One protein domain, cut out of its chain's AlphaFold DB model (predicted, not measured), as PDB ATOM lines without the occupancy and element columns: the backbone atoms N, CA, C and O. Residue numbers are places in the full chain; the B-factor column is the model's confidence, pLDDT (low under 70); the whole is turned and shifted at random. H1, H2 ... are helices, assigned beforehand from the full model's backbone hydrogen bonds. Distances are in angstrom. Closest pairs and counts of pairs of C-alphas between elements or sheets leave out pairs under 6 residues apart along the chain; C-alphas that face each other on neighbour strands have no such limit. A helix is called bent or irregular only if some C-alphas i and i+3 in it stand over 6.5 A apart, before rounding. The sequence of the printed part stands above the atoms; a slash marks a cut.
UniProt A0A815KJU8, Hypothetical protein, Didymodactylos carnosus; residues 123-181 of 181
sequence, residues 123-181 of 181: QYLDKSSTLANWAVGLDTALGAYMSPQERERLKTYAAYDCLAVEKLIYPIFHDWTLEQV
ATOM      1  N   GLN A 123     -33.649   9.635 -37.290       93.06
ATOM      2  CA  GLN A 123     -34.608   9.975 -36.238       93.06
ATOM      3  C   GLN A 123     -33.938  10.074 -34.872       93.06
ATOM      4  O   GLN A 123     -33.082   9.271 -34.508       93.06
ATOM      5  N   TYR A 124     -34.381  11.036 -34.065       92.69
ATOM      6  CA  TYR A 124     -33.929  11.168 -32.687       92.69
ATOM      7  C   TYR A 124     -34.844  10.386 -31.742       92.69
ATOM      8  O   TYR A 124     -36.038  10.663 -31.644       92.69
ATOM      9  N   LEU A 125     -34.265   9.434 -31.012       91.81
ATOM     10  CA  LEU A 125     -34.930   8.763 -29.901       91.81
ATOM     11  C   LEU A 125     -34.538   9.467 -28.601       91.81
ATOM     12  O   LEU A 125     -33.365   9.447 -28.226       91.81
ATOM     13  N   ASP A 126     -35.494  10.095 -27.920       90.25
ATOM     14  CA  ASP A 126     -35.203  10.786 -26.665       90.25
ATOM     15  C   ASP A 126     -34.853   9.790 -25.552       90.25
ATOM     16  O   ASP A 126     -35.635   8.903 -25.213       90.25
ATOM     17  N   LYS A 127     -33.660   9.958 -24.970       88.75
ATOM     18  CA  LYS A 127     -33.137   9.147 -23.866       88.75
ATOM     19  C   LYS A 127     -33.103   9.869 -22.520       88.75
ATOM     20  O   LYS A 127     -32.610   9.293 -21.548       88.75
ATOM     21  N   SER A 128     -33.677  11.070 -22.430       87.56
ATOM     22  CA  SER A 128     -33.711  11.905 -21.218       87.56
ATOM     23  C   SER A 128     -34.258  11.190 -19.974       87.56
ATOM     24  O   SER A 128     -33.813  11.451 -18.861       87.56
ATOM     25  N   SER A 129     -35.182  10.243 -20.162       87.12
ATOM     26  CA  SER A 129     -35.857   9.515 -19.079       87.12
ATOM     27  C   SER A 129     -35.230   8.158 -18.729       87.12
ATOM     28  O   SER A 129     -35.758   7.437 -17.885       87.12
ATOM     29  N   THR A 130     -34.090   7.803 -19.332       82.12
ATOM     30  CA  THR A 130     -33.452   6.485 -19.132       82.12
ATOM     31  C   THR A 130     -33.092   6.226 -17.666       82.12
ATOM     32  O   THR A 130     -33.341   5.142 -17.152       82.12
ATOM     33  N   LEU A 131     -32.557   7.238 -16.975       80.06
ATOM     34  CA  LEU A 131     -32.131   7.150 -15.570       80.06
ATOM     35  C   LEU A 131     -33.190   7.672 -14.586       80.06
ATOM     36  O   LEU A 131     -32.875   7.972 -13.434       80.06
ATOM     37  N   ALA A 132     -34.436   7.832 -15.033       78.69
ATOM     38  CA  ALA A 132     -35.501   8.314 -14.168       78.69
ATOM     39  C   ALA A 132     -35.814   7.314 -13.044       78.69
ATOM     40  O   ALA A 132     -35.614   6.105 -13.170       78.69
ATOM     41  N   ASN A 133     -36.370   7.812 -11.937       77.25
ATOM     42  CA  ASN A 133     -36.838   6.952 -10.856       77.25
ATOM     43  C   ASN A 133     -38.199   6.328 -11.215       77.25
ATOM     44  O   ASN A 133     -39.259   6.787 -10.785       77.25
ATOM     45  N   TRP A 134     -38.155   5.270 -12.025       78.62
ATOM     46  CA  TRP A 134     -39.327   4.532 -12.506       78.62
ATOM     47  C   TRP A 134     -40.228   4.019 -11.385       78.62
ATOM     48  O   TRP A 134     -41.448   4.002 -11.541       78.62
ATOM     49  N   ALA A 135     -39.652   3.659 -10.235       73.06
ATOM     50  CA  ALA A 135     -40.420   3.197  -9.083       73.06
ATOM     51  C   ALA A 135     -41.393   4.276  -8.572       73.06
ATOM     52  O   ALA A 135     -42.541   3.967  -8.260       73.06
ATOM     53  N   VAL A 136     -40.974   5.547  -8.566       73.25
ATOM     54  CA  VAL A 136     -41.833   6.687  -8.190       73.25
ATOM     55  C   VAL A 136     -42.904   6.951  -9.251       73.25
ATOM     56  O   VAL A 136     -44.033   7.316  -8.928       73.25
ATOM     57  N   GLY A 137     -42.579   6.737 -10.528       66.25
ATOM     58  CA  GLY A 137     -43.535   6.903 -11.622       66.25
ATOM     59  C   GLY A 137     -44.660   5.870 -11.621       66.25
ATOM     60  O   GLY A 137     -45.792   6.207 -11.977       66.25
ATOM     61  N   LEU A 138     -44.362   4.640 -11.193       65.56
ATOM     62  CA  LEU A 138     -45.297   3.512 -11.167       65.56
ATOM     63  C   LEU A 138     -46.140   3.449  -9.885       65.56
ATOM     64  O   LEU A 138     -47.275   2.977  -9.928       65.56
ATOM     65  N   ASP A 139     -45.617   3.935  -8.760       67.75
ATOM     66  CA  ASP A 139     -46.319   3.918  -7.479       67.75
ATOM     67  C   ASP A 139     -47.154   5.194  -7.276       67.75
ATOM     68  O   ASP A 139     -46.641   6.290  -7.037       67.75
ATOM     69  N   THR A 140     -48.480   5.060  -7.339       63.47
ATOM     70  CA  THR A 140     -49.397   6.184  -7.111       63.47
ATOM     71  C   THR A 140     -49.330   6.735  -5.689       63.47
ATOM     72  O   THR A 140     -49.615   7.917  -5.507       63.47
ATOM     73  N   ALA A 141     -48.936   5.927  -4.696       66.75
ATOM     74  CA  ALA A 141     -48.770   6.381  -3.316       66.75
ATOM     75  C   ALA A 141     -47.525   7.269  -3.150       66.75
ATOM     76  O   ALA A 141     -47.516   8.166  -2.310       66.75
ATOM     77  N   LEU A 142     -46.517   7.091  -4.009       64.94
ATOM     78  CA  LEU A 142     -45.365   7.994  -4.132       64.94
ATOM     79  C   LEU A 142     -45.646   9.180  -5.068       64.94
ATOM     80  O   LEU A 142     -44.757   9.988  -5.334       64.94
ATOM     81  N   GLY A 143     -46.891   9.328  -5.536       60.09
ATOM     82  CA  GLY A 143     -47.314  10.351  -6.491       60.09
ATOM     83  C   GLY A 143     -47.124  11.798  -6.026       60.09
ATOM     84  O   GLY A 143     -47.162  12.694  -6.858       60.09
ATOM     85  N   ALA A 144     -46.861  12.042  -4.738       67.62
ATOM     86  CA  ALA A 144     -46.465  13.364  -4.251       67.62
ATOM     87  C   ALA A 144     -45.102  13.830  -4.805       67.62
ATOM     88  O   ALA A 144     -44.837  15.028  -4.837       67.62
ATOM     89  N   TYR A 145     -44.248  12.900  -5.251       76.25
ATOM     90  CA  TYR A 145     -42.884  13.180  -5.713       76.25
ATOM     91  C   TYR A 145     -42.741  13.249  -7.239       76.25
ATOM     92  O   TYR A 145     -41.632  13.449  -7.729       76.25
ATOM     93  N   MET A 146     -43.827  13.063  -7.999       83.31
ATOM     94  CA  MET A 146     -43.802  13.136  -9.460       83.31
ATOM     95  C   MET A 146     -45.102  13.718 -10.002       83.31
ATOM     96  O   MET A 146     -46.191  13.201  -9.746       83.31
ATOM     97  N   SER A 147     -44.979  14.774 -10.796       86.19
ATOM     98  CA  SER A 147     -46.120  15.401 -11.450       86.19
ATOM     99  C   SER A 147     -46.776  14.459 -12.473       86.19
ATOM    100  O   SER A 147     -46.112  13.595 -13.062       86.19
ATOM    101  N   PRO A 148     -48.082  14.629 -12.759       84.56
ATOM    102  CA  PRO A 148     -48.750  13.886 -13.827       84.56
ATOM    103  C   PRO A 148     -48.037  14.000 -15.183       84.56
ATOM    104  O   PRO A 148     -47.980  13.022 -15.926       84.56
ATOM    105  N   GLN A 149     -47.459  15.166 -15.491       87.75
ATOM    106  CA  GLN A 149     -46.725  15.411 -16.733       87.75
ATOM    107  C   GLN A 149     -45.433  14.592 -16.809       87.75
ATOM    108  O   GLN A 149     -45.139  14.010 -17.850       87.75
ATOM    109  N   GLU A 150     -44.665  14.511 -15.722       86.44
ATOM    110  CA  GLU A 150     -43.461  13.673 -15.663       86.44
ATOM    111  C   GLU A 150     -43.808  12.194 -15.808       86.44
ATOM    112  O   GLU A 150     -43.160  11.482 -16.574       86.44
ATOM    113  N   ARG A 151     -44.883  11.739 -15.156       85.50
ATOM    114  CA  ARG A 151     -45.360  10.360 -15.305       85.50
ATOM    115  C   ARG A 151     -45.733  10.046 -16.754       85.50
ATOM    116  O   ARG A 151     -45.417   8.965 -17.246       85.50
ATOM    117  N   GLU A 152     -46.393  10.974 -17.441       87.38
ATOM    118  CA  GLU A 152     -46.760  10.789 -18.845       87.38
ATOM    119  C   GLU A 152     -45.535  10.774 -19.768       87.38
ATOM    120  O   GLU A 152     -45.466   9.958 -20.688       87.38
ATOM    121  N   ARG A 153     -44.512  11.589 -19.472       88.62
ATOM    122  CA  ARG A 153     -43.215  11.526 -20.164       88.62
ATOM    123  C   ARG A 153     -42.545  10.164 -20.009       88.62
ATOM    124  O   ARG A 153     -42.067   9.633 -21.006       88.62
ATOM    125  N   LEU A 154     -42.563   9.565 -18.814       88.94
ATOM    126  CA  LEU A 154     -42.017   8.217 -18.606       88.94
ATOM    127  C   LEU A 154     -42.761   7.171 -19.437       88.94
ATOM    128  O   LEU A 154     -42.136   6.392 -20.150       88.94
ATOM    129  N   LYS A 155     -44.097   7.172 -19.416       88.06
ATOM    130  CA  LYS A 155     -44.877   6.241 -20.251       88.06
ATOM    131  C   LYS A 155     -44.569   6.411 -21.736       88.06
ATOM    132  O   LYS A 155     -44.377   5.423 -22.436       88.06
ATOM    133  N   THR A 156     -44.502   7.660 -22.190       90.62
ATOM    134  CA  THR A 156     -44.214   8.012 -23.584       90.62
ATOM    135  C   THR A 156     -42.821   7.533 -23.985       90.62
ATOM    136  O   THR A 156     -42.665   6.910 -25.029       90.62
ATOM    137  N   TYR A 157     -41.820   7.747 -23.127       91.94
ATOM    138  CA  TYR A 157     -40.475   7.213 -23.312       91.94
ATOM    139  C   TYR A 157     -40.482   5.684 -23.441       91.94
ATOM    140  O   TYR A 157     -39.936   5.164 -24.409       91.94
ATOM    141  N   ALA A 158     -41.131   4.964 -22.518       90.06
ATOM    142  CA  ALA A 158     -41.168   3.499 -22.553       90.06
ATOM    143  C   ALA A 158     -41.854   2.978 -23.825       90.06
ATOM    144  O   ALA A 158     -41.388   2.018 -24.434       90.06
ATOM    145  N   ALA A 159     -42.940   3.632 -24.247       92.56
ATOM    146  CA  ALA A 159     -43.633   3.299 -25.484       92.56
ATOM    147  C   ALA A 159     -42.734   3.515 -26.709       92.56
ATOM    148  O   ALA A 159     -42.616   2.613 -27.537       92.56
ATOM    149  N   TYR A 160     -42.060   4.665 -26.810       94.06
ATOM    150  CA  TYR A 160     -41.149   4.933 -27.923       94.06
ATOM    151  C   TYR A 160     -39.942   4.000 -27.944       94.06
ATOM    152  O   TYR A 160     -39.492   3.646 -29.030       94.06
ATOM    153  N   ASP A 161     -39.452   3.551 -26.789       91.44
ATOM    154  CA  ASP A 161     -38.360   2.580 -26.746       91.44
ATOM    155  C   ASP A 161     -38.776   1.226 -27.324       91.44
ATOM    156  O   ASP A 161     -38.062   0.648 -28.144       91.44
ATOM    157  N   CYS A 162     -39.976   0.756 -26.979       92.75
ATOM    158  CA  CYS A 162     -40.551  -0.454 -27.566       92.75
ATOM    159  C   CYS A 162     -40.801  -0.300 -29.074       92.75
ATOM    160  O   CYS A 162     -40.407  -1.169 -29.853       92.75
ATOM    161  N   LEU A 163     -41.410   0.814 -29.496       94.38
ATOM    162  CA  LEU A 163     -41.715   1.082 -30.907       94.38
ATOM    163  C   LEU A 163     -40.448   1.229 -31.756       94.38
ATOM    164  O   LEU A 163     -40.429   0.814 -32.910       94.38
ATOM    165  N   ALA A 164     -39.369   1.776 -31.197       95.38
ATOM    166  CA  ALA A 164     -38.078   1.855 -31.870       95.38
ATOM    167  C   ALA A 164     -37.515   0.460 -32.181       95.38
ATOM    168  O   ALA A 164     -37.040   0.216 -33.290       95.38
ATOM    169  N   VAL A 165     -37.599  -0.475 -31.227       95.12
ATOM    170  CA  VAL A 165     -37.205  -1.871 -31.471       95.12
ATOM    171  C   VAL A 165     -38.099  -2.494 -32.531       95.12
ATOM    172  O   VAL A 165     -37.579  -3.108 -33.457       95.12
ATOM    173  N   GLU A 166     -39.414  -2.297 -32.438       94.31
ATOM    174  CA  GLU A 166     -40.366  -2.806 -33.425       94.31
ATOM    175  C   GLU A 166     -40.042  -2.316 -34.839       94.31
ATOM    176  O   GLU A 166     -39.953  -3.115 -35.771       94.31
ATOM    177  N   LYS A 167     -39.755  -1.021 -34.983       94.56
ATOM    178  CA  LYS A 167     -39.377  -0.405 -36.255       94.56
ATOM    179  C   LYS A 167     -38.152  -1.070 -36.888       94.56
ATOM    180  O   LYS A 167     -38.089  -1.219 -38.103       94.56
ATOM    181  N   LEU A 168     -37.193  -1.518 -36.078       95.00
ATOM    182  CA  LEU A 168     -36.008  -2.241 -36.548       95.00
ATOM    183  C   LEU A 168     -36.306  -3.695 -36.936       95.00
ATOM    184  O   LEU A 168     -35.583  -4.255 -37.757       95.00
ATOM    185  N   ILE A 169     -37.358  -4.318 -36.395       94.75
ATOM    186  CA  ILE A 169     -37.690  -5.716 -36.710       94.75
ATOM    187  C   ILE A 169     -38.013  -5.876 -38.198       94.75
ATOM    188  O   ILE A 169     -37.527  -6.818 -38.821       94.75
ATOM    189  N   TYR A 170     -38.786  -4.958 -38.780       93.12
ATOM    190  CA  TYR A 170     -39.208  -5.032 -40.182       93.12
ATOM    191  C   TYR A 170     -38.039  -5.124 -41.175       93.12
ATOM    192  O   TYR A 170     -37.969  -6.111 -41.913       93.12
ATOM    193  N   PRO A 171     -37.070  -4.191 -41.189       91.75
ATOM    194  CA  PRO A 171     -35.948  -4.294 -42.111       91.75
ATOM    195  C   PRO A 171     -35.007  -5.461 -41.776       91.75
ATOM    196  O   PRO A 171     -34.417  -6.027 -42.695       91.75
ATOM    197  N   ILE A 172     -34.860  -5.845 -40.497       92.69
ATOM    198  CA  ILE A 172     -33.910  -6.891 -40.072       92.69
ATOM    199  C   ILE A 172     -34.425  -8.309 -40.348       92.69
ATOM    200  O   ILE A 172     -33.645  -9.175 -40.740       92.69
ATOM    201  N   PHE A 173     -35.706  -8.574 -40.089       91.88
ATOM    202  CA  PHE A 173     -36.276  -9.927 -40.107       91.88
ATOM    203  C   PHE A 173     -37.286 -10.154 -41.234       91.88
ATOM    204  O   PHE A 173     -37.613 -11.306 -41.517       91.88
ATOM    205  N   HIS A 174     -37.794  -9.086 -41.852       89.00
ATOM    206  CA  HIS A 174     -38.805  -9.161 -42.909       89.00
ATOM    207  C   HIS A 174     -38.343  -8.542 -44.234       89.00
ATOM    208  O   HIS A 174     -39.130  -8.493 -45.173       89.00
ATOM    209  N   ASP A 175     -37.085  -8.092 -44.313       84.44
ATOM    210  CA  ASP A 175     -36.460  -7.507 -45.506       84.44
ATOM    211  C   ASP A 175     -37.209  -6.306 -46.103       84.44
ATOM    212  O   ASP A 175     -37.103  -6.019 -47.296       84.44
ATOM    213  N   TRP A 176     -37.936  -5.561 -45.266       86.62
ATOM    214  CA  TRP A 176     -38.552  -4.305 -45.690       86.62
ATOM    215  C   TRP A 176     -37.480  -3.264 -46.024       86.62
ATOM    216  O   TRP A 176     -36.434  -3.178 -45.370       86.62
ATOM    217  N   THR A 177     -37.740  -2.452 -47.047       83.31
ATOM    218  CA  THR A 177     -36.936  -1.263 -47.328       83.31
ATOM    219  C   THR A 177     -37.212  -0.194 -46.274       83.31
ATOM    220  O   THR A 177     -38.266  -0.179 -45.645       83.31
ATOM    221  N   LEU A 178     -36.277   0.738 -46.082       78.81
ATOM    222  CA  LEU A 178     -36.459   1.826 -45.111       78.81
ATOM    223  C   LEU A 178     -37.627   2.760 -45.468       78.81
ATOM    224  O   LEU A 178     -38.160   3.422 -44.593       78.81
ATOM    225  N   GLU A 179     -38.036   2.790 -46.736       78.94
ATOM    226  CA  GLU A 179     -39.185   3.564 -47.223       78.94
ATOM    227  C   GLU A 179     -40.531   2.913 -46.865       78.94
ATOM    228  O   GLU A 179     -41.562   3.580 -46.880       78.94
ATOM    229  N   GLN A 180     -40.533   1.613 -46.553       73.12
ATOM    230  CA  GLN A 180     -41.728   0.853 -46.173       73.12
ATOM    231  C   GLN A 180     -42.025   0.919 -44.666       73.12
ATOM    232  O   GLN A 180     -43.054   0.397 -44.238       73.12
ATOM    233  N   VAL A 181     -41.127   1.518 -43.876       71.75
ATOM    234  CA  VAL A 181     -41.101   1.472 -42.404       71.75
ATOM    235  C   VAL A 181     -41.313   2.857 -41.799       71.75
ATOM    236  O   VAL A 181     -42.213   2.991 -40.943       71.75
TER     237      VAL A 181
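This is residues 123 to 181 of the 181 residues of the protein "Hypothetical protein" of Didymodactylos carnosus (UniProt A0A815KJU8). One long helix, H3, makes the length of a rod, and two short helices, H1 and H2, form a small head near the end where H3 begins. Before them, residues 123 to 133 run as an extended strip along part of H3 toward that head, and residues 174 to 181 fold back as a hook past its other end. The printed part has 59 residues with three named helices, H1, H2 and H3 in that order along the chain, and no named strand, and its class is all helix. It is only just loose, close to extended, with a radius of gyration of the C-alphas of 15.3 A, and its C-alphas span 47 by 18 by 17 A.

H1, residues 134 to 138, touches H3, residues 148 to 173, with residues 150 to 154 of H3 alone; the closest C-alphas, those of Gly 137 and Arg 151, are 5.4 A apart. H1 and H2, residues 140 to 145, touch only at the corner by their tight link; the closest C-alphas, those of Val 136 and Leu 142, are 5.5 A apart. H2 and H3 are apart, though a tight link of 2 residues joins them. In H1 every O i to N i+4 pair is within hydrogen-bond range; in H3 20 of 22 are, and in H2 0 of 2, beside 2 of 3 O i to N i+3 pairs.

H1 begins at C-alpha 134 (-39.327, 4.532, -12.506) and is 6.2 A long. H2 is 9.7 A long and irregular: C-alphas 141 and 144 are 7.4 A apart. H3 runs 37.6 A from C-alpha 148 (-48.750, 13.886, -13.827) to C-alpha 173 (-36.276, -9.927, -40.107); it is neither bent nor irregular, but only just: C-alphas 167 and 170 are 6.1 A apart.

The two C-alphas farthest apart, those of Ala 144 and Asp 175, are 47.3 A apart. The printed part has no cut and ends at Val 181, the chain's last residue. The links H1 to H2 and H2 to H3 are tight. The mean pLDDT of the printed part is 84.1, and residues 137 to 144 are under 70.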